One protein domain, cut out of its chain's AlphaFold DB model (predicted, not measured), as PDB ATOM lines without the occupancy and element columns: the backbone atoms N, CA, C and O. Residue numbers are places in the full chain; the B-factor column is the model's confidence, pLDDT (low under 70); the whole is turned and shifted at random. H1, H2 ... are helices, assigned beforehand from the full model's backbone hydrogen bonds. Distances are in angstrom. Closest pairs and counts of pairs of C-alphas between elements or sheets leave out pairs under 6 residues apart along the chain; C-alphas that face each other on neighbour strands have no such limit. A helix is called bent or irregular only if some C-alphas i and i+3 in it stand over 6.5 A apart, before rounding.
ATOM      1  N   TYR A 500     156.965 163.026 264.716       96.56
ATOM      2  CA  TYR A 500     157.846 163.524 263.664       96.56
ATOM      3  C   TYR A 500     158.212 162.433 262.655       96.56
ATOM      4  O   TYR A 500     158.154 162.672 261.446       96.56
ATOM      5  N   ASN A 501     158.523 161.222 263.124       95.75
ATOM      6  CA  ASN A 501     158.833 160.100 262.238       95.75
ATOM      7  C   ASN A 501     157.617 159.754 261.370       95.75
ATOM      8  O   ASN A 501     157.711 159.760 260.145       95.75
ATOM      9  N   ARG A 502     156.430 159.601 261.975       96.00
ATOM     10  CA  ARG A 502     155.182 159.372 261.223       96.00
ATOM     11  C   ARG A 502     154.889 160.511 260.235       96.00
ATOM     12  O   ARG A 502     154.511 160.259 259.094       96.00
ATOM     13  N   PHE A 503     155.078 161.764 260.649       96.94
ATOM     14  CA  PHE A 503     154.872 162.948 259.810       96.94
ATOM     15  C   PHE A 503     155.781 162.956 258.575       96.94
ATOM     16  O   PHE A 503     155.293 163.173 257.459       96.94
ATOM     17  N   THR A 504     157.083 162.719 258.757       96.12
ATOM     18  CA  THR A 504     158.058 162.743 257.659       96.12
ATOM     19  C   THR A 504     157.846 161.575 256.705       96.12
ATOM     20  O   THR A 504     157.822 161.794 255.500       96.12
ATOM     21  N   GLN A 505     157.559 160.364 257.192       95.19
ATOM     22  CA  GLN A 505     157.259 159.219 256.324       95.19
ATOM     23  C   GLN A 505     156.054 159.458 255.415       95.19
ATOM     24  O   GLN A 505     156.110 159.155 254.221       95.19
ATOM     25  N   ILE A 506     154.976 160.034 255.957       95.62
ATOM     26  CA  ILE A 506     153.777 160.357 255.182       95.62
ATOM     27  C   ILE A 506     154.088 161.484 254.193       95.62
ATOM     28  O   ILE A 506     153.824 161.348 252.996       95.62
ATOM     29  N   THR A 507     154.672 162.587 254.660       95.69
ATOM     30  CA  THR A 507     154.909 163.785 253.837       95.69
ATOM     31  C   THR A 507     156.015 163.573 252.795       95.69
ATOM     32  O   THR A 507     156.012 164.241 251.769       95.69
ATOM     33  N   ASN A 508     156.937 162.621 252.984       94.69
ATOM     34  CA  ASN A 508     157.961 162.329 251.979       94.69
ATOM     35  C   ASN A 508     157.437 161.499 250.807       94.69
ATOM     36  O   ASN A 508     158.037 161.568 249.746       94.69
ATOM     37  N   VAL A 509     156.329 160.748 250.959       93.38
ATOM     38  CA  VAL A 509     155.707 160.016 249.830       93.38
ATOM     39  C   VAL A 509     155.459 160.940 248.639       93.38
ATOM     40  O   VAL A 509     155.668 160.550 247.496       93.38
ATOM     41  N   CYS A 510     154.978 162.146 248.928       93.44
ATOM     42  CA  CYS A 510     154.782 163.220 247.975       93.44
ATOM     43  C   CYS A 510     154.932 164.527 248.751       93.44
ATOM     44  O   CYS A 510     154.140 164.789 249.665       93.44
ATOM     45  N   LYS A 511     155.976 165.296 248.420       94.88
ATOM     46  CA  LYS A 511     156.233 166.603 249.031       94.88
ATOM     47  C   LYS A 511     155.063 167.541 248.732       94.88
ATOM     48  O   LYS A 511     154.379 167.380 247.723       94.88
ATOM     49  N   ILE A 512     154.825 168.517 249.602       95.06
ATOM     50  CA  ILE A 512     153.647 169.391 249.497       95.06
ATOM     51  C   ILE A 512     153.648 170.226 248.210       95.06
ATOM     52  O   ILE A 512     152.592 170.496 247.651       95.06
ATOM     53  N   GLU A 513     154.828 170.569 247.698       94.38
ATOM     54  CA  GLU A 513     155.032 171.276 246.433       94.38
ATOM     55  C   GLU A 513     154.761 170.399 245.203       94.38
ATOM     56  O   GLU A 513     154.570 170.920 244.104       94.38
ATOM     57  N   HIS A 514     154.759 169.073 245.378       94.00
ATOM     58  CA  HIS A 514     154.541 168.073 244.325       94.00
ATOM     59  C   HIS A 514     153.113 167.524 244.319       94.00
ATOM     60  O   HIS A 514     152.816 166.612 243.545       94.00
ATOM     61  N   LEU A 515     152.233 168.044 245.183       93.69
ATOM     62  CA  LEU A 515     150.818 167.695 245.164       93.69
ATOM     63  C   LEU A 515     150.189 168.154 243.845       93.69
ATOM     64  O   LEU A 515     150.326 169.303 243.424       93.69
ATOM     65  N   THR A 516     149.479 167.232 243.208       91.38
ATOM     66  CA  THR A 516     148.691 167.438 241.989       91.38
ATOM     67  C   THR A 516     147.309 166.822 242.190       91.38
ATOM     68  O   THR A 516     147.132 166.004 243.096       91.38
ATOM     69  N   GLY A 517     146.336 167.191 241.355       88.94
ATOM     70  CA  GLY A 517     145.021 166.537 241.371       88.94
ATOM     71  C   GLY A 517     145.134 165.032 241.113       88.94
ATOM     72  O   GLY A 517     146.026 164.596 240.378       88.94
ATOM     73  N   ASP A 518     144.265 164.257 241.758       87.50
ATOM     74  CA  ASP A 518     144.167 162.793 241.673       87.50
ATOM     75  C   ASP A 518     145.490 162.042 241.968       87.50
ATOM     76  O   ASP A 518     145.712 160.918 241.510       87.50
ATOM     77  N   LYS A 519     146.401 162.637 242.759       89.56
ATOM     78  CA  LYS A 519     147.709 162.033 243.103       89.56
ATOM     79  C   LYS A 519     147.589 160.748 243.935       89.56
ATOM     80  O   LYS A 519     148.484 159.900 243.891       89.56
ATOM     81  N   PHE A 520     146.521 160.629 244.721       90.88
ATOM     82  CA  PHE A 520     146.194 159.467 245.545       90.88
ATOM     83  C   PHE A 520     144.753 159.046 245.263       90.88
ATOM     84  O   PHE A 520     143.876 159.898 245.132       90.88
ATOM     85  N   SER A 521     144.498 157.739 245.188       89.38
ATOM     86  CA  SER A 521     143.172 157.249 244.807       89.38
ATOM     87  C   SER A 521     142.122 157.488 245.902       89.38
ATOM     88  O   SER A 521     142.376 157.285 247.089       89.38
ATOM     89  N   GLN A 522     140.916 157.867 245.481       89.94
ATOM     90  CA  GLN A 522     139.734 158.058 246.332       89.94
ATOM     91  C   GLN A 522     138.872 156.780 246.459       89.94
ATOM     92  O   GLN A 522     137.847 156.798 247.139       89.94
ATOM     93  N   THR A 523     139.248 155.697 245.764       87.00
ATOM     94  CA  THR A 523     138.418 154.490 245.542       87.00
ATOM     95  C   THR A 523     139.198 153.176 245.667       87.00
ATOM     96  O   THR A 523     138.672 152.180 246.176       87.00
ATOM     97  N   ILE A 524     140.460 153.136 245.223       83.69
ATOM     98  CA  ILE A 524     141.307 151.938 245.314       83.69
ATOM     99  C   ILE A 524     141.623 151.639 246.780       83.69
ATOM    100  O   ILE A 524     141.980 152.525 247.555       83.69
ATOM    101  N   TYR A 525     141.514 150.357 247.145       81.12
ATOM    102  CA  TYR A 525     141.658 149.866 248.521       81.12
ATOM    103  C   TYR A 525     140.755 150.610 249.517       81.12
ATOM    104  O   TYR A 525     141.110 150.774 250.684       81.12
ATOM    105  N   GLY A 526     139.583 151.046 249.047       83.88
ATOM    106  CA  GLY A 526     138.630 151.828 249.818       83.88
ATOM    107  C   GLY A 526     138.825 153.312 249.568       83.88
ATOM    108  O   GLY A 526     138.045 153.908 248.846       83.88
ATOM    109  N   ASP A 527     139.830 153.918 250.187       89.19
ATOM    110  CA  ASP A 527     140.052 155.367 250.124       89.19
ATOM    111  C   ASP A 527     141.498 155.683 250.541       89.19
ATOM    112  O   ASP A 527     141.776 156.079 251.677       89.19
ATOM    113  N   GLU A 528     142.451 155.413 249.644       89.44
ATOM    114  CA  GLU A 528     143.886 155.613 249.893       89.44
ATOM    115  C   GLU A 528     144.194 157.056 250.333       89.44
ATOM    116  O   GLU A 528     144.934 157.283 251.301       89.44
ATOM    117  N   ALA A 529     143.593 158.031 249.649       92.81
ATOM    118  CA  ALA A 529     143.754 159.448 249.933       92.81
ATOM    119  C   ALA A 529     143.153 159.832 251.300       92.81
ATOM    120  O   ALA A 529     143.792 160.546 252.081       92.81
ATOM    121  N   GLY A 530     141.977 159.303 251.646       94.69
ATOM    122  CA  GLY A 530     141.317 159.544 252.928       94.69
ATOM    123  C   GLY A 530     142.100 158.974 254.107       94.69
ATOM    124  O   GLY A 530     142.333 159.675 255.094       94.69
ATOM    125  N   VAL A 531     142.621 157.747 253.982       92.44
ATOM    126  CA  VAL A 531     143.508 157.132 254.991       92.44
ATOM    127  C   VAL A 531     144.732 158.010 255.247       92.44
ATOM    128  O   VAL A 531     145.133 158.210 256.400       92.44
ATOM    129  N   ARG A 532     145.329 158.559 254.182       94.25
ATOM    130  CA  ARG A 532     146.479 159.460 254.283       94.25
ATOM    131  C   ARG A 532     146.144 160.727 255.069       94.25
ATOM    132  O   ARG A 532     146.875 161.060 256.004       94.25
ATOM    133  N   VAL A 533     145.048 161.406 254.731       97.44
ATOM    134  CA  VAL A 533     144.624 162.633 255.427       97.44
ATOM    135  C   VAL A 533     144.240 162.345 256.879       97.44
ATOM    136  O   VAL A 533     144.650 163.090 257.765       97.44
ATOM    137  N   ASN A 534     143.555 161.235 257.161       96.81
ATOM    138  CA  ASN A 534     143.207 160.833 258.528       96.81
ATOM    139  C   ASN A 534     144.452 160.578 259.392       96.81
ATOM    140  O   ASN A 534     144.506 161.031 260.535       96.81
ATOM    141  N   LYS A 535     145.493 159.925 258.850       95.75
ATOM    142  CA  LYS A 535     146.776 159.753 259.558       95.75
ATOM    143  C   LYS A 535     147.453 161.102 259.850       95.75
ATOM    144  O   LYS A 535     147.952 161.293 260.958       95.75
ATOM    145  N   LEU A 536     147.446 162.042 258.898       97.50
ATOM    146  CA  LEU A 536     147.962 163.402 259.122       97.50
ATOM    147  C   LEU A 536     147.137 164.164 260.163       97.50
ATOM    148  O   LEU A 536     147.709 164.873 260.988       97.50
ATOM    149  N   LYS A 537     145.814 163.978 260.175       96.94
ATOM    150  CA  LYS A 537     144.929 164.579 261.172       96.94
ATOM    151  C   LYS A 537     145.212 164.054 262.582       96.94
ATOM    152  O   LYS A 537     145.266 164.846 263.516       96.94
ATOM    153  N   GLU A 538     145.439 162.747 262.750       96.44
ATOM    154  CA  GLU A 538     145.834 162.182 264.052       96.44
ATOM    155  C   GLU A 538     147.107 162.867 264.582       96.44
ATOM    156  O   GLU A 538     147.152 163.284 265.741       96.44
ATOM    157  N   ILE A 539     148.111 163.044 263.717       97.88
ATOM    158  CA  ILE A 539     149.368 163.731 264.051       97.88
ATOM    159  C   ILE A 539     149.107 165.201 264.399       97.88
ATOM    160  O   ILE A 539     149.610 165.695 265.408       97.88
ATOM    161  N   TYR A 540     148.299 165.893 263.594       98.19
ATOM    162  CA  TYR A 540     147.895 167.280 263.813       98.19
ATOM    163  C   TYR A 540     147.208 167.470 265.172       98.19
ATOM    164  O   TYR A 540     147.603 168.340 265.952       98.19
ATOM    165  N   ASP A 541     146.217 166.642 265.499       97.06
ATOM    166  CA  ASP A 541     145.472 166.736 266.756       97.06
ATOM    167  C   ASP A 541     146.383 166.453 267.963       97.06
ATOM    168  O   ASP A 541     146.295 167.115 269.002       97.06
ATOM    169  N   GLU A 542     147.276 165.465 267.852       97.50
ATOM    170  CA  GLU A 542     148.225 165.117 268.910       97.50
ATOM    171  C   GLU A 542     149.289 166.202 269.118       97.50
ATOM    172  O   GLU A 542     149.622 166.496 270.270       97.50
ATOM    173  N   ALA A 543     149.773 166.832 268.045       97.94
ATOM    174  CA  ALA A 543     150.737 167.926 268.108       97.94
ATOM    175  C   ALA A 543     150.136 169.211 268.699       97.94
ATOM    176  O   ALA A 543     150.768 169.854 269.540       97.94
ATOM    177  N   ASN A 544     148.884 169.533 268.357       97.88
ATOM    178  CA  ASN A 544     148.169 170.665 268.950       97.88
ATOM    179  C   ASN A 544     147.957 170.500 270.458       97.88
ATOM    180  O   ASN A 544     148.137 171.455 271.215       97.88
ATOM    181  N   LYS A 545     147.639 169.284 270.925       96.62
ATOM    182  CA  LYS A 545     147.538 169.004 272.368       96.62
ATOM    183  C   LYS A 545     148.842 169.348 273.093       96.62
ATOM    184  O   LYS A 545     148.790 170.069 274.083       96.62
ATOM    185  N   MET A 546     149.992 168.918 272.564       96.56
ATOM    186  CA  MET A 546     151.297 169.246 273.162       96.56
ATOM    187  C   MET A 546     151.540 170.757 273.208       96.56
ATOM    188  O   MET A 546     151.938 171.283 274.242       96.56
ATOM    189  N   TYR A 547     151.238 171.480 272.125       97.38
ATOM    190  CA  TYR A 547     151.380 172.938 272.086       97.38
ATOM    191  C   TYR A 547     150.595 173.642 273.202       97.38
ATOM    192  O   TYR A 547     151.113 174.547 273.860       97.38
ATOM    193  N   PHE A 548     149.356 173.214 273.463       96.75
ATOM    194  CA  PHE A 548     148.548 173.800 274.534       96.75
ATOM    195  C   PHE A 548     149.008 173.401 275.941       96.75
ATOM    196  O   PHE A 548     148.743 174.142 276.891       96.75
ATOM    197  N   GLU A 549     149.731 172.294 276.085       96.81
ATOM    198  CA  GLU A 549     150.333 171.867 277.350       96.81
ATOM    199  C   GLU A 549     151.654 172.608 277.666       96.81
ATOM    200  O   GLU A 549     152.073 172.643 278.826       96.81
ATOM    201  N   LEU A 550     152.292 173.248 276.675       97.25
ATOM    202  CA  LEU A 550     153.535 174.007 276.854       97.25
ATOM    203  C   LEU A 550     153.335 175.357 277.578       97.25
ATOM    204  O   LEU A 550     152.297 176.018 277.399       97.25
ATOM    205  N   PRO A 551     154.359 175.832 278.324       96.88
ATOM    206  CA  PRO A 551     154.417 177.197 278.842       96.88
ATOM    207  C   PRO A 551     154.231 178.244 277.740       96.88
ATOM    208  O   PRO A 551     154.766 178.116 276.642       96.88
ATOM    209  N   GLN A 552     153.516 179.333 278.039       95.44
ATOM    210  CA  GLN A 552     153.174 180.355 277.041       95.44
ATOM    211  C   GLN A 552     154.399 180.942 276.319       95.44
ATOM    212  O   GLN A 552     154.334 181.193 275.121       95.44
ATOM    213  N   ASN A 553     155.516 181.131 277.024       95.69
ATOM    214  CA  ASN A 553     156.754 181.683 276.470       95.69
ATOM    215  C   ASN A 553     157.541 180.701 275.581       95.69
ATOM    216  O   ASN A 553     158.533 181.107 274.991       95.69
ATOM    217  N   GLU A 554     157.140 179.430 275.511       97.56
ATOM    218  CA  GLU A 554     157.748 178.405 274.649       97.56
ATOM    219  C   GLU A 554     156.916 178.134 273.388       97.56
ATOM    220  O   GLU A 554     157.428 177.604 272.405       97.56
ATOM    221  N   ARG A 555     155.636 178.524 273.393       97.56
ATOM    222  CA  ARG A 555     154.664 178.171 272.351       97.56
ATOM    223  C   ARG A 555     155.035 178.672 270.959       97.56
ATOM    224  O   ARG A 555     154.963 177.893 270.019       97.56
ATOM    225  N   GLU A 556     155.440 179.931 270.803       97.31
ATOM    226  CA  GLU A 556     155.832 180.466 269.485       97.31
ATOM    227  C   GLU A 556     157.074 179.761 268.924       97.31
ATOM    228  O   GLU A 556     157.130 179.437 267.741       97.31
ATOM    229  N   SER A 557     158.041 179.448 269.789       98.25
ATOM    230  CA  SER A 557     159.231 178.687 269.412       98.25
ATOM    231  C   SER A 557     158.875 177.250 269.005       98.25
ATOM    232  O   SER A 557     159.290 176.786 267.945       98.25
ATOM    233  N   PHE A 558     158.016 176.565 269.770       98.56
ATOM    234  CA  PHE A 558     157.517 175.233 269.407       98.56
ATOM    235  C   PHE A 558     156.706 175.255 268.111       98.56
ATOM    236  O   PHE A 558     156.789 174.332 267.297       98.56
ATOM    237  N   PHE A 559     155.940 176.324 267.894       98.62
ATOM    238  CA  PHE A 559     155.162 176.490 266.681       98.62
ATOM    239  C   PHE A 559     156.058 176.535 265.446       98.62
ATOM    240  O   PHE A 559     155.875 175.724 264.541       98.62
ATOM    241  N   GLN A 560     157.050 177.427 265.428       98.25
ATOM    242  CA  GLN A 560     157.921 177.586 264.265       98.25
ATOM    243  C   GLN A 560     158.867 176.401 264.037       98.25
ATOM    244  O   GLN A 560     159.142 176.059 262.891       98.25
ATOM    245  N   LEU A 561     159.314 175.741 265.110       98.06
ATOM    246  CA  LEU A 561     160.268 174.633 265.033       98.06
ATOM    247  C   LEU A 561     159.629 173.275 264.711       98.06
ATOM    248  O   LEU A 561     160.293 172.411 264.139       98.06
ATOM    249  N   PHE A 562     158.367 173.068 265.098       97.50
ATOM    250  CA  PHE A 562     157.730 171.750 265.049       97.50
ATOM    251  C   PHE A 562     156.311 171.794 264.474       97.50
ATOM    252  O   PHE A 562     156.026 171.158 263.459       97.50
ATOM    253  N   LEU A 563     155.406 172.556 265.097       98.38
ATOM    254  CA  LEU A 563     153.969 172.455 264.808       98.38
ATOM    255  C   LEU A 563     153.582 172.982 263.415       98.38
ATOM    256  O   LEU A 563     152.712 172.407 262.763       98.38
ATOM    257  N   MET A 564     154.237 174.045 262.939       98.19
ATOM    258  CA  MET A 564     153.933 174.681 261.652       98.19
ATOM    259  C   MET A 564     154.060 173.687 260.488       98.19
ATOM    260  O   MET A 564     153.164 173.625 259.650       98.19
ATOM    261  N   LYS A 565     155.101 172.841 260.478       98.00
ATOM    262  CA  LYS A 565     155.328 171.836 259.421       98.00
ATOM    263  C   LYS A 565     154.187 170.813 259.348       98.00
ATOM    264  O   LYS A 565     153.732 170.450 258.263       98.00
ATOM    265  N   ILE A 566     153.686 170.389 260.511       98.44
ATOM    266  CA  ILE A 566     152.554 169.460 260.626       98.44
ATOM    267  C   ILE A 566     151.270 170.116 260.107       98.44
ATOM    268  O   ILE A 566     150.538 169.503 259.333       98.44
ATOM    269  N   HIS A 567     151.015 171.372 260.488       98.31
ATOM    270  CA  HIS A 567     149.850 172.123 260.014       98.31
ATOM    271  C   HIS A 567     149.912 172.347 258.497       98.31
ATOM    272  O   HIS A 567     148.927 172.094 257.808       98.31
ATOM    273  N   ALA A 568     151.075 172.737 257.965       98.00
ATOM    274  CA  ALA A 568     151.302 172.915 256.534       98.00
ATOM    275  C   ALA A 568     150.979 171.643 255.731       98.00
ATOM    276  O   ALA A 568     150.234 171.709 254.752       98.00
ATOM    277  N   SER A 569     151.497 170.489 256.171       97.88
ATOM    278  CA  SER A 569     151.260 169.198 255.513       97.88
ATOM    279  C   SER A 569     149.799 168.760 255.612       97.88
ATOM    280  O   SER A 569     149.220 168.381 254.593       97.88
ATOM    281  N   TYR A 570     149.168 168.863 256.790       98.25
ATOM    282  CA  TYR A 570     147.757 168.504 256.950       98.25
ATOM    283  C   TYR A 570     146.850 169.362 256.059       98.25
ATOM    284  O   TYR A 570     146.096 168.804 255.266       98.25
ATOM    285  N   TYR A 571     146.965 170.695 256.123       98.12
ATOM    286  CA  TYR A 571     146.106 171.587 255.342       98.12
ATOM    287  C   TYR A 571     146.298 171.407 253.835       98.12
ATOM    288  O   TYR A 571     145.307 171.324 253.121       98.12
ATOM    289  N   ALA A 572     147.538 171.279 253.344       97.69
ATOM    290  CA  ALA A 572     147.789 171.083 251.915       97.69
ATOM    291  C   ALA A 572     147.244 169.734 251.405       97.69
ATOM    292  O   ALA A 572     146.564 169.687 250.386       97.69
ATOM    293  N   ASN A 573     147.481 168.629 252.125       97.81
ATOM    294  CA  ASN A 573     146.948 167.324 251.713       97.81
ATOM    295  C   ASN A 573     145.410 167.288 251.806       97.81
ATOM    296  O   ASN A 573     144.772 166.686 250.946       97.81
ATOM    297  N   ALA A 574     144.811 167.933 252.812       98.31
ATOM    298  CA  ALA A 574     143.358 168.023 252.952       98.31
ATOM    299  C   ALA A 574     142.719 168.910 251.866       98.31
ATOM    300  O   ALA A 574     141.681 168.544 251.324       98.31
ATOM    301  N   GLU A 575     143.353 170.032 251.504       97.81
ATOM    302  CA  GLU A 575     142.929 170.905 250.399       97.81
ATOM    303  C   GLU A 575     142.796 170.111 249.091       97.81
ATOM    304  O   GLU A 575     141.738 170.147 248.462       97.81
ATOM    305  N   PHE A 576     143.832 169.348 248.725       97.88
ATOM    306  CA  PHE A 576     143.831 168.501 247.528       97.88
ATOM    307  C   PHE A 576     142.845 167.335 247.638       97.88
ATOM    308  O   PHE A 576     142.070 167.113 246.712       97.88
ATOM    309  N   TYR A 577     142.797 166.647 248.784       97.88
ATOM    310  CA  TYR A 577     141.843 165.558 249.010       97.88
ATOM    311  C   TYR A 577     140.397 166.004 248.783       97.88
ATOM    312  O   TYR A 577     139.643 165.309 248.108       97.88
ATOM    313  N   PHE A 578     139.999 167.153 249.336       98.50
ATOM    314  CA  PHE A 578     138.629 167.633 249.187       98.50
ATOM    315  C   PHE A 578     138.335 168.094 247.754       98.50
ATOM    316  O   PHE A 578     137.254 167.818 247.246       98.50
ATOM    317  N   ALA A 579     139.284 168.708 247.046       97.94
ATOM    318  CA  ALA A 579     139.088 169.030 245.632       97.94
ATOM    319  C   ALA A 579     138.912 167.769 244.758       97.94
ATOM    320  O   ALA A 579     137.961 167.686 243.978       97.94
ATOM    321  N   ASP A 580     139.737 166.738 244.965       96.69
ATOM    322  CA  ASP A 580     139.606 165.446 244.275       96.69
ATOM    323  C   ASP A 580     138.285 164.745 244.639       96.69
ATOM    324  O   ASP A 580     137.590 164.192 243.783       96.69
ATOM    325  N   ARG A 581     137.871 164.825 245.908       96.62
ATOM    326  CA  ARG A 581     136.586 164.289 246.369       96.62
ATOM    327  C   ARG A 581     135.398 165.037 245.760       96.62
ATOM    328  O   ARG A 581     134.385 164.403 245.468       96.62
ATOM    329  N   SER A 582     135.516 166.343 245.515       97.94
ATOM    330  CA  SER A 582     134.523 167.121 244.762       97.94
ATOM    331  C   SER A 582     134.410 166.624 243.317       97.94
ATOM    332  O   SER A 582     133.300 166.360 242.851       97.94
ATOM    333  N   ASN A 583     135.542 166.383 242.644       96.06
ATOM    334  CA  ASN A 583     135.562 165.806 241.294       96.06
ATOM    335  C   ASN A 583     134.854 164.446 241.248       96.06
ATOM    336  O   ASN A 583     133.972 164.234 240.416       96.06
ATOM    337  N   LEU A 584     135.208 163.542 242.166       94.75
ATOM    338  CA  LEU A 584     134.579 162.226 242.262       94.75
ATOM    339  C   LEU A 584     133.082 162.336 242.582       94.75
ATOM    340  O   LEU A 584     132.269 161.624 241.997       94.75
ATOM    341  N   SER A 585     132.708 163.251 243.479       96.81
ATOM    342  CA  SER A 585     131.313 163.499 243.849       96.81
ATOM    343  C   SER A 585     130.486 163.933 242.643       96.81
ATOM    344  O   SER A 585     129.421 163.368 242.398       96.81
ATOM    345  N   TYR A 586     130.996 164.870 241.842       95.69
ATOM    346  CA  TYR A 586     130.339 165.302 240.613       95.69
ATOM    347  C   TYR A 586     130.175 164.142 239.618       95.69
ATOM    348  O   TYR A 586     129.080 163.927 239.096       95.69
ATOM    349  N   GLU A 587     131.226 163.338 239.409       93.12
ATOM    350  CA  GLU A 587     131.191 162.151 238.536       93.12
ATOM    351  C   GLU A 587     130.170 161.095 238.997       93.12
ATOM    352  O   GLU A 587     129.522 160.453 238.169       93.12
ATOM    353  N   GLN A 588     129.994 160.932 240.310       94.19
ATOM    354  CA  GLN A 588     129.059 159.977 240.915       94.19
ATOM    355  C   GLN A 588     127.614 160.491 241.006       94.19
ATOM    356  O   GLN A 588     126.722 159.735 241.394       94.19
ATOM    357  N   GLY A 589     127.363 161.757 240.658       94.56
ATOM    358  CA  GLY A 589     126.041 162.375 240.781       94.56
ATOM    359  C   GLY A 589     125.725 162.945 242.171       94.56
ATOM    360  O   GLY A 589     124.570 163.260 242.444       94.56
ATOM    361  N   LYS A 590     126.720 163.085 243.053       95.81
ATOM    362  CA  LYS A 590     126.608 163.609 244.425       95.81
ATOM    363  C   LYS A 590     126.677 165.139 244.439       95.81
ATOM    364  O   LYS A 590     127.649 165.724 244.917       95.81
ATOM    365  N   MET A 591     125.682 165.810 243.862       94.94
ATOM    366  CA  MET A 591     125.794 167.245 243.551       94.94
ATOM    367  C   MET A 591     125.955 168.145 244.791       94.94
ATOM    368  O   MET A 591     126.768 169.065 244.758       94.94
ATOM    369  N   GLN A 592     125.277 167.860 245.910       94.88
ATOM    370  CA  GLN A 592     125.523 168.598 247.162       94.88
ATOM    371  C   GLN A 592     126.928 168.340 247.725       94.88
ATOM    372  O   GLN A 592     127.606 169.279 248.138       94.88
ATOM    373  N   SER A 593     127.398 167.088 247.695       96.56
ATOM    374  CA  SER A 593     128.752 166.742 248.146       96.56
ATOM    375  C   SER A 593     129.820 167.428 247.296       96.56
ATOM    376  O   SER A 593     130.831 167.878 247.829       96.56
ATOM    377  N   ALA A 594     129.590 167.564 245.985       97.06
ATOM    378  CA  ALA A 594     130.499 168.262 245.085       97.06
ATOM    379  C   ALA A 594     130.767 169.701 245.562       97.06
ATOM    380  O   ALA A 594     131.929 170.077 245.703       97.06
ATOM    381  N   ASP A 595     129.723 170.462 245.910       96.12
ATOM    382  CA  ASP A 595     129.846 171.817 246.473       96.12
ATOM    383  C   ASP A 595     130.419 171.836 247.898       96.12
ATOM    384  O   ASP A 595     131.250 172.687 248.240       96.12
ATOM    385  N   HIS A 596     129.989 170.897 248.743       95.94
ATOM    386  CA  HIS A 596     130.475 170.773 250.118       95.94
ATOM    387  C   HIS A 596     131.991 170.587 250.164       95.94
ATOM    388  O   HIS A 596     132.692 171.255 250.925       95.94
ATOM    389  N   TYR A 597     132.527 169.728 249.301       97.81
ATOM    390  CA  TYR A 597     133.958 169.474 249.259       97.81
ATOM    391  C   TYR A 597     134.768 170.624 248.652       97.81
ATOM    392  O   TYR A 597     135.894 170.851 249.093       97.81
ATOM    393  N   ILE A 598     134.195 171.431 247.751       96.88
ATOM    394  CA  ILE A 598     134.817 172.713 247.375       96.88
ATOM    395  C   ILE A 598     134.933 173.639 248.587       96.88
ATOM    396  O   ILE A 598     135.976 174.259 248.802       96.88
ATOM    397  N   THR A 599     133.882 173.714 249.406       95.00
ATOM    398  CA  THR A 599     133.879 174.547 250.615       95.00
ATOM    399  C   THR A 599     134.968 174.089 251.586       95.00
ATOM    400  O   THR A 599     135.805 174.895 251.988       95.00
ATOM    401  N   LYS A 600     135.056 172.781 251.861       96.50
ATOM    402  CA  LYS A 600     136.120 172.200 252.697       96.50
ATOM    403  C   LYS A 600     137.529 172.429 252.135       96.50
ATOM    404  O   LYS A 600     138.449 172.732 252.894       96.50
ATOM    405  N   SER A 601     137.716 172.313 250.817       97.25
ATOM    406  CA  SER A 601     139.000 172.612 250.164       97.25
ATOM    407  C   SER A 601     139.436 174.059 250.425       97.25
ATOM    408  O   SER A 601     140.576 174.299 250.829       97.25
ATOM    409  N   ARG A 602     138.519 175.022 250.281       94.06
ATOM    410  CA  ARG A 602     138.799 176.446 250.517       94.06
ATOM    411  C   ARG A 602     139.035 176.770 251.985       94.06
ATOM    412  O   ARG A 602     139.920 177.561 252.287       94.06
ATOM    413  N   GLU A 603     138.307 176.136 252.897       94.75
ATOM    414  CA  GLU A 603     138.549 176.287 254.335       94.75
ATOM    415  C   GLU A 603     139.965 175.829 254.716       94.75
ATOM    416  O   GLU A 603     140.664 176.544 255.435       94.75
ATOM    417  N   MET A 604     140.444 174.703 254.171       96.38
ATOM    418  CA  MET A 604     141.828 174.244 254.374       96.38
ATOM    419  C   MET A 604     142.863 175.244 253.855       96.38
ATOM    420  O   MET A 604     143.854 175.528 254.539       96.38
ATOM    421  N   MET A 605     142.611 175.832 252.685       94.25
ATOM    422  CA  MET A 605     143.441 176.908 252.154       94.25
ATOM    423  C   MET A 605     143.417 178.141 253.071       94.25
ATOM    424  O   MET A 605     144.479 178.659 253.417       94.25
ATOM    425  N   ASP A 606     142.249 178.583 253.540       93.31
ATOM    426  CA  ASP A 606     142.123 179.722 254.455       93.31
ATOM    427  C   ASP A 606     142.845 179.470 255.791       93.31
ATOM    428  O   ASP A 606     143.508 180.376 256.315       93.31
ATOM    429  N   TYR A 607     142.811 178.244 256.327       96.19
ATOM    430  CA  TYR A 607     143.579 177.879 257.522       96.19
ATOM    431  C   TYR A 607     145.087 177.945 257.273       96.19
ATOM    432  O   TYR A 607     145.818 178.508 258.096       96.19
ATOM    433  N   ARG A 608     145.556 177.445 256.122       95.56
ATOM    434  CA  ARG A 608     146.964 177.539 255.708       95.56
ATOM    435  C   ARG A 608     147.415 178.994 255.566       95.56
ATOM    436  O   ARG A 608     148.469 179.352 256.081       95.56
ATOM    437  N   ARG A 609     146.606 179.853 254.950       94.25
ATOM    438  CA  ARG A 609     146.913 181.284 254.791       94.25
ATOM    439  C   ARG A 609     146.884 182.035 256.121       94.25
ATOM    440  O   ARG A 609     147.759 182.854 256.386       94.25
ATOM    441  N   SER A 610     145.946 181.707 257.011       95.88
ATOM    442  CA  SER A 610     145.921 182.260 258.378       95.88
ATOM    443  C   SER A 610     147.184 181.884 259.159       95.88
ATOM    444  O   SER A 610     147.780 182.721 259.835       95.88
ATOM    445  N   MET A 611     147.627 180.632 259.018       97.12
ATOM    446  CA  MET A 611     148.860 180.133 259.621       97.12
ATOM    447  C   MET A 611     150.101 180.879 259.109       97.12
ATOM    448  O   MET A 611     150.935 181.297 259.913       97.12
ATOM    449  N   LEU A 612     150.220 181.062 257.789       96.19
ATOM    450  CA  LEU A 612     151.337 181.775 257.158       96.19
ATOM    451  C   LEU A 612     151.359 183.257 257.546       96.19
ATOM    452  O   LEU A 612     152.421 183.799 257.864       96.19
ATOM    453  N   HIS A 613     150.189 183.899 257.596       96.19
ATOM    454  CA  HIS A 613     150.066 185.270 258.075       96.19
ATOM    455  C   HIS A 613     150.498 185.396 259.538       96.19
ATOM    456  O   HIS A 613     151.268 186.297 259.866       96.19
ATOM    457  N   PHE A 614     150.062 184.482 260.412       97.38
ATOM    458  CA  PHE A 614     150.501 184.463 261.805       97.38
ATOM    459  C   PHE A 614     152.025 184.339 261.915       97.38
ATOM    460  O   PHE A 614     152.641 185.147 262.609       97.38
ATOM    461  N   TYR A 615     152.626 183.386 261.195       97.81
ATOM    462  CA  TYR A 615     154.070 183.150 261.219       97.81
ATOM    463  C   TYR A 615     154.866 184.406 260.836       97.81
ATOM    464  O   TYR A 615     155.801 184.773 261.540       97.81
ATOM    465  N   ASN A 616     154.478 185.079 259.749       96.44
ATOM    466  CA  ASN A 616     155.226 186.222 259.222       96.44
ATOM    467  C   ASN A 616     154.894 187.539 259.944       96.44
ATOM    468  O   ASN A 616     155.786 188.328 260.234       96.44
ATOM    469  N   LYS A 617     153.616 187.818 260.227       96.00
ATOM    470  CA  LYS A 617     153.159 189.162 260.628       96.00
ATOM    471  C   LYS A 617     152.858 189.320 262.117       96.00
ATOM    472  O   LYS A 617     152.825 190.453 262.590       96.00
ATOM    473  N   ILE A 618     152.597 188.232 262.846       95.94
ATOM    474  CA  ILE A 618     152.060 188.298 264.219       95.94
ATOM    475  C   ILE A 618     153.032 187.696 265.234       95.94
ATOM    476  O   ILE A 618     153.384 188.359 266.214       95.94
ATOM    477  N   MET A 619     153.460 186.452 265.009       95.81
ATOM    478  CA  MET A 619     154.333 185.710 265.914       95.81
ATOM    479  C   MET A 619     155.618 186.495 266.190       95.81
ATOM    480  O   MET A 619     156.205 187.102 265.291       95.81
ATOM    481  N   SER A 620     156.043 186.511 267.454       96.06
ATOM    482  CA  SER A 620     157.280 187.165 267.893       96.06
ATOM    483  C   SER A 620     157.359 188.645 267.492       96.06
ATOM    484  O   SER A 620     158.433 189.181 267.218       96.06
ATOM    485  N   GLY A 621     156.203 189.317 267.446       96.00
ATOM    486  CA  GLY A 621     156.095 190.732 267.091       96.00
ATOM    487  C   GLY A 621     156.406 191.036 265.624       96.00
ATOM    488  O   GLY A 621     156.822 192.153 265.329       96.00
ATOM    489  N   GLY A 622     156.241 190.058 264.725       96.88
ATOM    490  CA  GLY A 622     156.518 190.208 263.293       96.88
ATOM    491  C   GLY A 622     157.992 190.040 262.919       96.88
ATOM    492  O   GLY A 622     158.370 190.355 261.797       96.88
ATOM    493  N   LYS A 623     158.827 189.527 263.834       97.75
ATOM    494  CA  LYS A 623     160.262 189.290 263.606       97.75
ATOM    495  C   LYS A 623     160.550 188.450 262.362       97.75
ATOM    496  O   LYS A 623     161.632 188.571 261.805       97.75
ATOM    497  N   TRP A 624     159.628 187.579 261.964       97.88
ATOM    498  CA  TRP A 624     159.798 186.638 260.857       97.88
ATOM    499  C   TRP A 624     159.087 187.078 259.582       97.88
ATOM    500  O   TRP A 624     158.826 186.251 258.714       97.88
ATOM    501  N   ASP A 625     158.759 188.361 259.441       97.62
ATOM    502  CA  ASP A 625     158.105 188.830 258.227       97.62
ATOM    503  C   ASP A 625     158.974 188.556 256.990       97.62
ATOM    504  O   ASP A 625     160.169 188.849 256.983       97.62
ATOM    505  N   ARG A 626     158.359 188.024 255.927       95.50
ATOM    506  CA  ARG A 626     158.973 187.699 254.624       95.50
ATOM    507  C   ARG A 626     159.917 186.490 254.587       95.50
ATOM    508  O   ARG A 626     160.391 186.174 253.503       95.50
ATOM    509  N   ILE A 627     160.165 185.796 255.702       96.12
ATOM    510  CA  ILE A 627     161.068 184.625 255.704       96.12
ATOM    511  C   ILE A 627     160.380 183.324 255.269       96.12
ATOM    512  O   ILE A 627     161.061 182.363 254.942       96.12
ATOM    513  N   LEU A 628     159.043 183.252 255.319       95.44
ATOM    514  CA  LEU A 628     158.289 182.034 255.006       95.44
ATOM    515  C   LEU A 628     157.035 182.376 254.194       95.44
ATOM    516  O   LEU A 628     155.925 182.405 254.727       95.44
ATOM    517  N   THR A 629     157.204 182.659 252.905       93.75
ATOM    518  CA  THR A 629     156.131 183.109 252.000       93.75
ATOM    519  C   THR A 629     155.945 182.141 250.828       93.75
ATOM    520  O   THR A 629     156.180 182.513 249.681       93.75
ATOM    521  N   PRO A 630     155.530 180.883 251.071       93.25
ATOM    522  CA  PRO A 630     155.419 179.868 250.019       93.25
ATOM    523  C   PRO A 630     154.291 180.148 249.011       93.25
ATOM    524  O   PRO A 630     154.199 179.462 248.002       93.25
ATOM    525  N   GLU A 631     153.414 181.118 249.283       89.50
ATOM    526  CA  GLU A 631     152.342 181.567 248.380       89.50
ATOM    527  C   GLU A 631     152.776 182.721 247.457       89.50
ATOM    528  O   GLU A 631     151.966 183.233 246.690       89.50
ATOM    529  N   SER A 632     154.038 183.157 247.536       88.88
ATOM    530  CA  SER A 632     154.556 184.319 246.807       88.88
ATOM    531  C   SER A 632     155.863 183.986 246.103       88.88
ATOM    532  O   SER A 632     156.682 183.244 246.635       88.88
ATOM    533  N   PHE A 633     156.068 184.593 244.937       88.69
ATOM    534  CA  PHE A 633     157.334 184.536 244.214       88.69
ATOM    535  C   PHE A 633     158.232 185.716 244.607       88.69
ATOM    536  O   PHE A 633     157.732 186.832 244.727       88.69
ATOM    537  N   SER A 634     159.549 185.580 244.793       86.62
ATOM    538  CA  SER A 634     160.427 184.397 244.684       86.62
ATOM    539  C   SER A 634     160.749 183.828 246.078       86.62
ATOM    540  O   SER A 634     160.883 184.636 247.006       86.62
ATOM    541  N   PRO A 635     160.887 182.500 246.288       88.62
ATOM    542  CA  PRO A 635     160.992 181.386 245.324       88.62
ATOM    543  C   PRO A 635     159.668 180.965 244.648       88.62
ATOM    544  O   PRO A 635     158.627 181.542 244.944       88.62
ATOM    545  N   PRO A 636     159.661 179.964 243.737       89.81
ATOM    546  CA  PRO A 636     158.445 179.455 243.103       89.81
ATOM    547  C   PRO A 636     157.333 179.131 244.113       89.81
ATOM    548  O   PRO A 636     157.610 178.452 245.108       89.81
ATOM    549  N   PRO A 637     156.078 179.538 243.848       90.75
ATOM    550  CA  PRO A 637     154.965 179.241 244.740       90.75
ATOM    551  C   PRO A 637     154.739 177.732 244.923       90.75
ATOM    552  O   PRO A 637     154.879 176.934 243.988       90.75
ATOM    553  N   THR A 638     154.349 177.339 246.136       92.44
ATOM    554  CA  THR A 638     153.923 175.968 246.451       92.44
ATOM    555  C   THR A 638     152.593 175.635 245.771       92.44
ATOM    556  O   THR A 638     151.809 176.519 245.432       92.44
ATOM    557  N   ALA A 639     152.293 174.341 245.630       93.44
ATOM    558  CA  ALA A 639     151.019 173.868 245.098       93.44
ATOM    559  C   ALA A 639     149.810 174.458 245.863       93.44
ATOM    560  O   ALA A 639     149.764 174.453 247.106       93.44
ATOM    561  N   MET A 640     148.842 174.993 245.110       91.81
ATOM    562  CA  MET A 640     147.633 175.633 245.638       91.81
ATOM    563  C   MET A 640     146.518 175.725 244.586       91.81
ATOM    564  O   MET A 640     146.762 175.621 243.381       91.81
ATOM    565  N   TYR A 641     145.278 175.918 245.046       93.62
ATOM    566  CA  TYR A 641     144.075 175.943 244.203       93.62
ATOM    567  C   TYR A 641     143.936 174.671 243.331       93.62
ATOM    568  O   TYR A 641     143.923 174.758 242.089       93.62
ATOM    569  N   PRO A 642     143.871 173.464 243.929       95.62
ATOM    570  CA  PRO A 642     143.588 172.234 243.185       95.62
ATOM    571  C   PRO A 642     142.253 172.331 242.434       95.62
ATOM    572  O   PRO A 642     141.374 173.087 242.830       95.62
ATOM    573  N   ALA A 643     142.105 171.616 241.314       94.75
ATOM    574  CA  ALA A 643     140.851 171.614 240.553       94.75
ATOM    575  C   ALA A 643     139.805 170.753 241.264       94.75
ATOM    576  O   ALA A 643     140.072 169.597 241.580       94.75
ATOM    577  N   GLY A 644     138.618 171.301 241.465       96.75
ATOM    578  CA  GLY A 644     137.430 170.612 241.950       96.75
ATOM    579  C   GLY A 644     136.233 170.985 241.064       96.75
ATOM    580  O   GLY A 644     136.264 171.974 240.330       96.75
ATOM    581  N   THR A 645     135.166 170.196 241.095       97.06
ATOM    582  CA  THR A 645     134.047 170.374 240.161       97.06
ATOM    583  C   THR A 645     132.784 170.759 240.936       97.06
ATOM    584  O   THR A 645     132.099 169.870 241.440       97.06
ATOM    585  N   PRO A 646     132.442 172.059 241.057       96.19
ATOM    586  CA  PRO A 646     131.199 172.473 241.706       96.19
ATOM    587  C   PRO A 646     129.980 171.978 240.914       96.19
ATOM    588  O   PRO A 646     130.038 171.786 239.696       96.19
ATOM    589  N   ALA A 647     128.843 171.789 241.583       96.38
ATOM    590  CA  ALA A 647     127.615 171.394 240.900       96.38
ATOM    591  C   ALA A 647     127.120 172.522 239.977       96.38
ATOM    592  O   ALA A 647     127.111 173.686 240.368       96.38
ATOM    593  N   LEU A 648     126.647 172.204 238.772       96.19
ATOM    594  CA  LEU A 648     125.959 173.197 237.927       96.19
ATOM    595  C   LEU A 648     124.486 173.325 238.311       96.19
ATOM    596  O   LEU A 648     123.916 174.418 238.290       96.19
ATOM    597  N   LYS A 649     123.878 172.191 238.664       95.69
ATOM    598  CA  LYS A 649     122.482 172.082 239.057       95.69
ATOM    599  C   LYS A 649     122.336 171.143 240.243       95.69
ATOM    600  O   LYS A 649     122.944 170.077 240.264       95.69
ATOM    601  N   THR A 984     141.630 181.247 266.338       93.50
ATOM    602  CA  THR A 984     141.573 182.362 267.288       93.50
ATOM    603  C   THR A 984     142.673 182.254 268.345       93.50
ATOM    604  O   THR A 984     143.259 183.265 268.724       93.50
ATOM    605  N   THR A 985     142.975 181.044 268.819       93.75
ATOM    606  CA  THR A 985     143.891 180.837 269.952       93.75
ATOM    607  C   THR A 985     145.359 180.775 269.534       93.75
ATOM    608  O   THR A 985     146.210 181.298 270.247       93.75
ATOM    609  N   ILE A 986     145.665 180.130 268.406       95.31
ATOM    610  CA  ILE A 986     147.034 179.978 267.895       95.31
ATOM    611  C   ILE A 986     147.369 181.130 266.952       95.31
ATOM    612  O   ILE A 986     148.350 181.829 267.176       95.31
ATOM    613  N   TYR A 987     146.548 181.364 265.925       95.81
ATOM    614  CA  TYR A 987     146.864 182.353 264.886       95.81
ATOM    615  C   TYR A 987     146.461 183.775 265.254       95.81
ATOM    616  O   TYR A 987     146.846 184.711 264.563       95.81
ATOM    617  N   SER A 988     145.715 183.959 266.348       93.56
ATOM    618  CA  SER A 988     145.166 185.260 266.751       93.56
ATOM    619  C   SER A 988     144.288 185.894 265.661       93.56
ATOM    620  O   SER A 988     144.250 187.116 265.511       93.56
ATOM    621  N   MET A 989     143.579 185.063 264.888       92.44
ATOM    622  CA  MET A 989     142.770 185.485 263.741       92.44
ATOM    623  C   MET A 989     141.410 184.796 263.725       92.44
ATOM    624  O   MET A 989     141.256 183.677 264.212       92.44
ATOM    625  N   LYS A 990     140.424 185.459 263.114       88.94
ATOM    626  CA  LYS A 990     139.157 184.816 262.761       88.94
ATOM    627  C   LYS A 990     139.328 184.047 261.453       88.94
ATOM    628  O   LYS A 990     140.112 184.437 260.588       88.94
ATOM    629  N   VAL A 991     138.570 182.969 261.301       85.00
ATOM    630  CA  VAL A 991     138.540 182.207 260.047       85.00
ATOM    631  C   VAL A 991     138.079 183.116 258.905       85.00
ATOM    632  O   VAL A 991     137.202 183.962 259.092       85.00
ATOM    633  N   GLY A 992     138.726 182.991 257.745       81.94
ATOM    634  CA  GLY A 992     138.414 183.772 256.545       81.94
ATOM    635  C   GLY A 992     138.866 185.239 256.572       81.94
ATOM    636  O   GLY A 992     138.579 185.968 255.627       81.94
ATOM    637  N   THR A 993     139.572 185.699 257.617       88.44
ATOM    638  CA  THR A 993     140.077 187.088 257.694       88.44
ATOM    639  C   THR A 993     141.548 187.239 257.318       88.44
ATOM    640  O   THR A 993     142.121 188.307 257.535       88.44
ATOM    641  N   ALA A 994     142.187 186.189 256.796       88.31
ATOM    642  CA  ALA A 994     143.500 186.332 256.177       88.31
ATOM    643  C   ALA A 994     143.416 187.355 255.025       88.31
ATOM    644  O   ALA A 994     142.426 187.333 254.287       88.31
TER     645      ALA A 994
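What this domain is: This is residues 500 to 649 and 984 to 994 of the 1226 residues of an uncharacterized protein of Gracilibacillus sp. SCU50 (UniProt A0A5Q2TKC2). Three long helices, H2, H3 and H4, run back and forth as an elongated body, with the arm H3b of the bent H3 packing on both H2 and H4, which stay apart from each other. Short H1 packs on H2 and the one-turn H5 on H4. The printed part has 161 residues with five named helices, in the order H1, H2, H3, H4, H5, and no named strand; its class is all helix. It is compact, with a radius of gyration of the C-alphas of 16.4 A, and spans 50 by 31 by 29 A.

Where its parts are: H1 is residues 500 to 509, with C-alpha 500 at (157.846, 163.524, 263.664). H2 is residues 528 to 549, 32.6 A long. H3, residues 552 to 588, was assigned as one helix by its hydrogen bonds but is bent: C-alphas 561 and 564 are 7.2 A apart. Its arms are H3a, residues 552 to 561, and H3b, residues 564 to 588, 35.6 A long. H3a is itself irregular, with C-alphas 553 and 556 7.1 A apart. H4 is residues 591 to 622, 43.1 A long, from C-alpha 591 at (125.794, 167.245, 243.551); it is irregular, with C-alphas 617 and 620 8.6 A apart, and has a kink of 37 degrees near residue 615. H5 is residues 984 to 987, with C-alpha 987 at (146.864, 182.353, 264.886).

How they stand to each other: H1, H2 and H3b form an up and down bundle, each running against the one before it. H1 and H2, a hairpin, touch at a shallow tilt of 30 degrees, and their closest C-alphas, of Phe 503 and Leu 536, are 7.0 A apart. H3b touches H2 with residues 566 to 577 alone, closest at the C-alphas of Leu 536 and Tyr 570, 5.5 A; their tilt of 33 degrees is only just shallow. H3b and H4, a hairpin, touch at a shallow tilt of 15 degrees, with the C-alphas of Ser 582 and Ala 594 closest at 4.2 A. H3a stands at a steep tilt of 61 degrees to H3b. H4 touches H5 with residues 610 to 618 alone, closest at the C-alphas of Phe 614 and Tyr 987, 5.2 A. Every O i to N i+4 pair is within hydrogen-bond range in H2 and H3b, against 5 of 6 in H1, 4 of 6 in H3a and 24 of 28 in H4; H5 is too short for such a pair.

The domain as a whole: The C-alphas farthest apart, of Asn 553 and Lys 649, are 51.6 A apart. Residues 650 to 983 are not printed, and C-alphas 649 and 984 are 35.6 A apart across the cut. The link from H1 to H2 is long, with 18 residues. The mean pLDDT of the printed part is 94.9, and no printed residue is under 70.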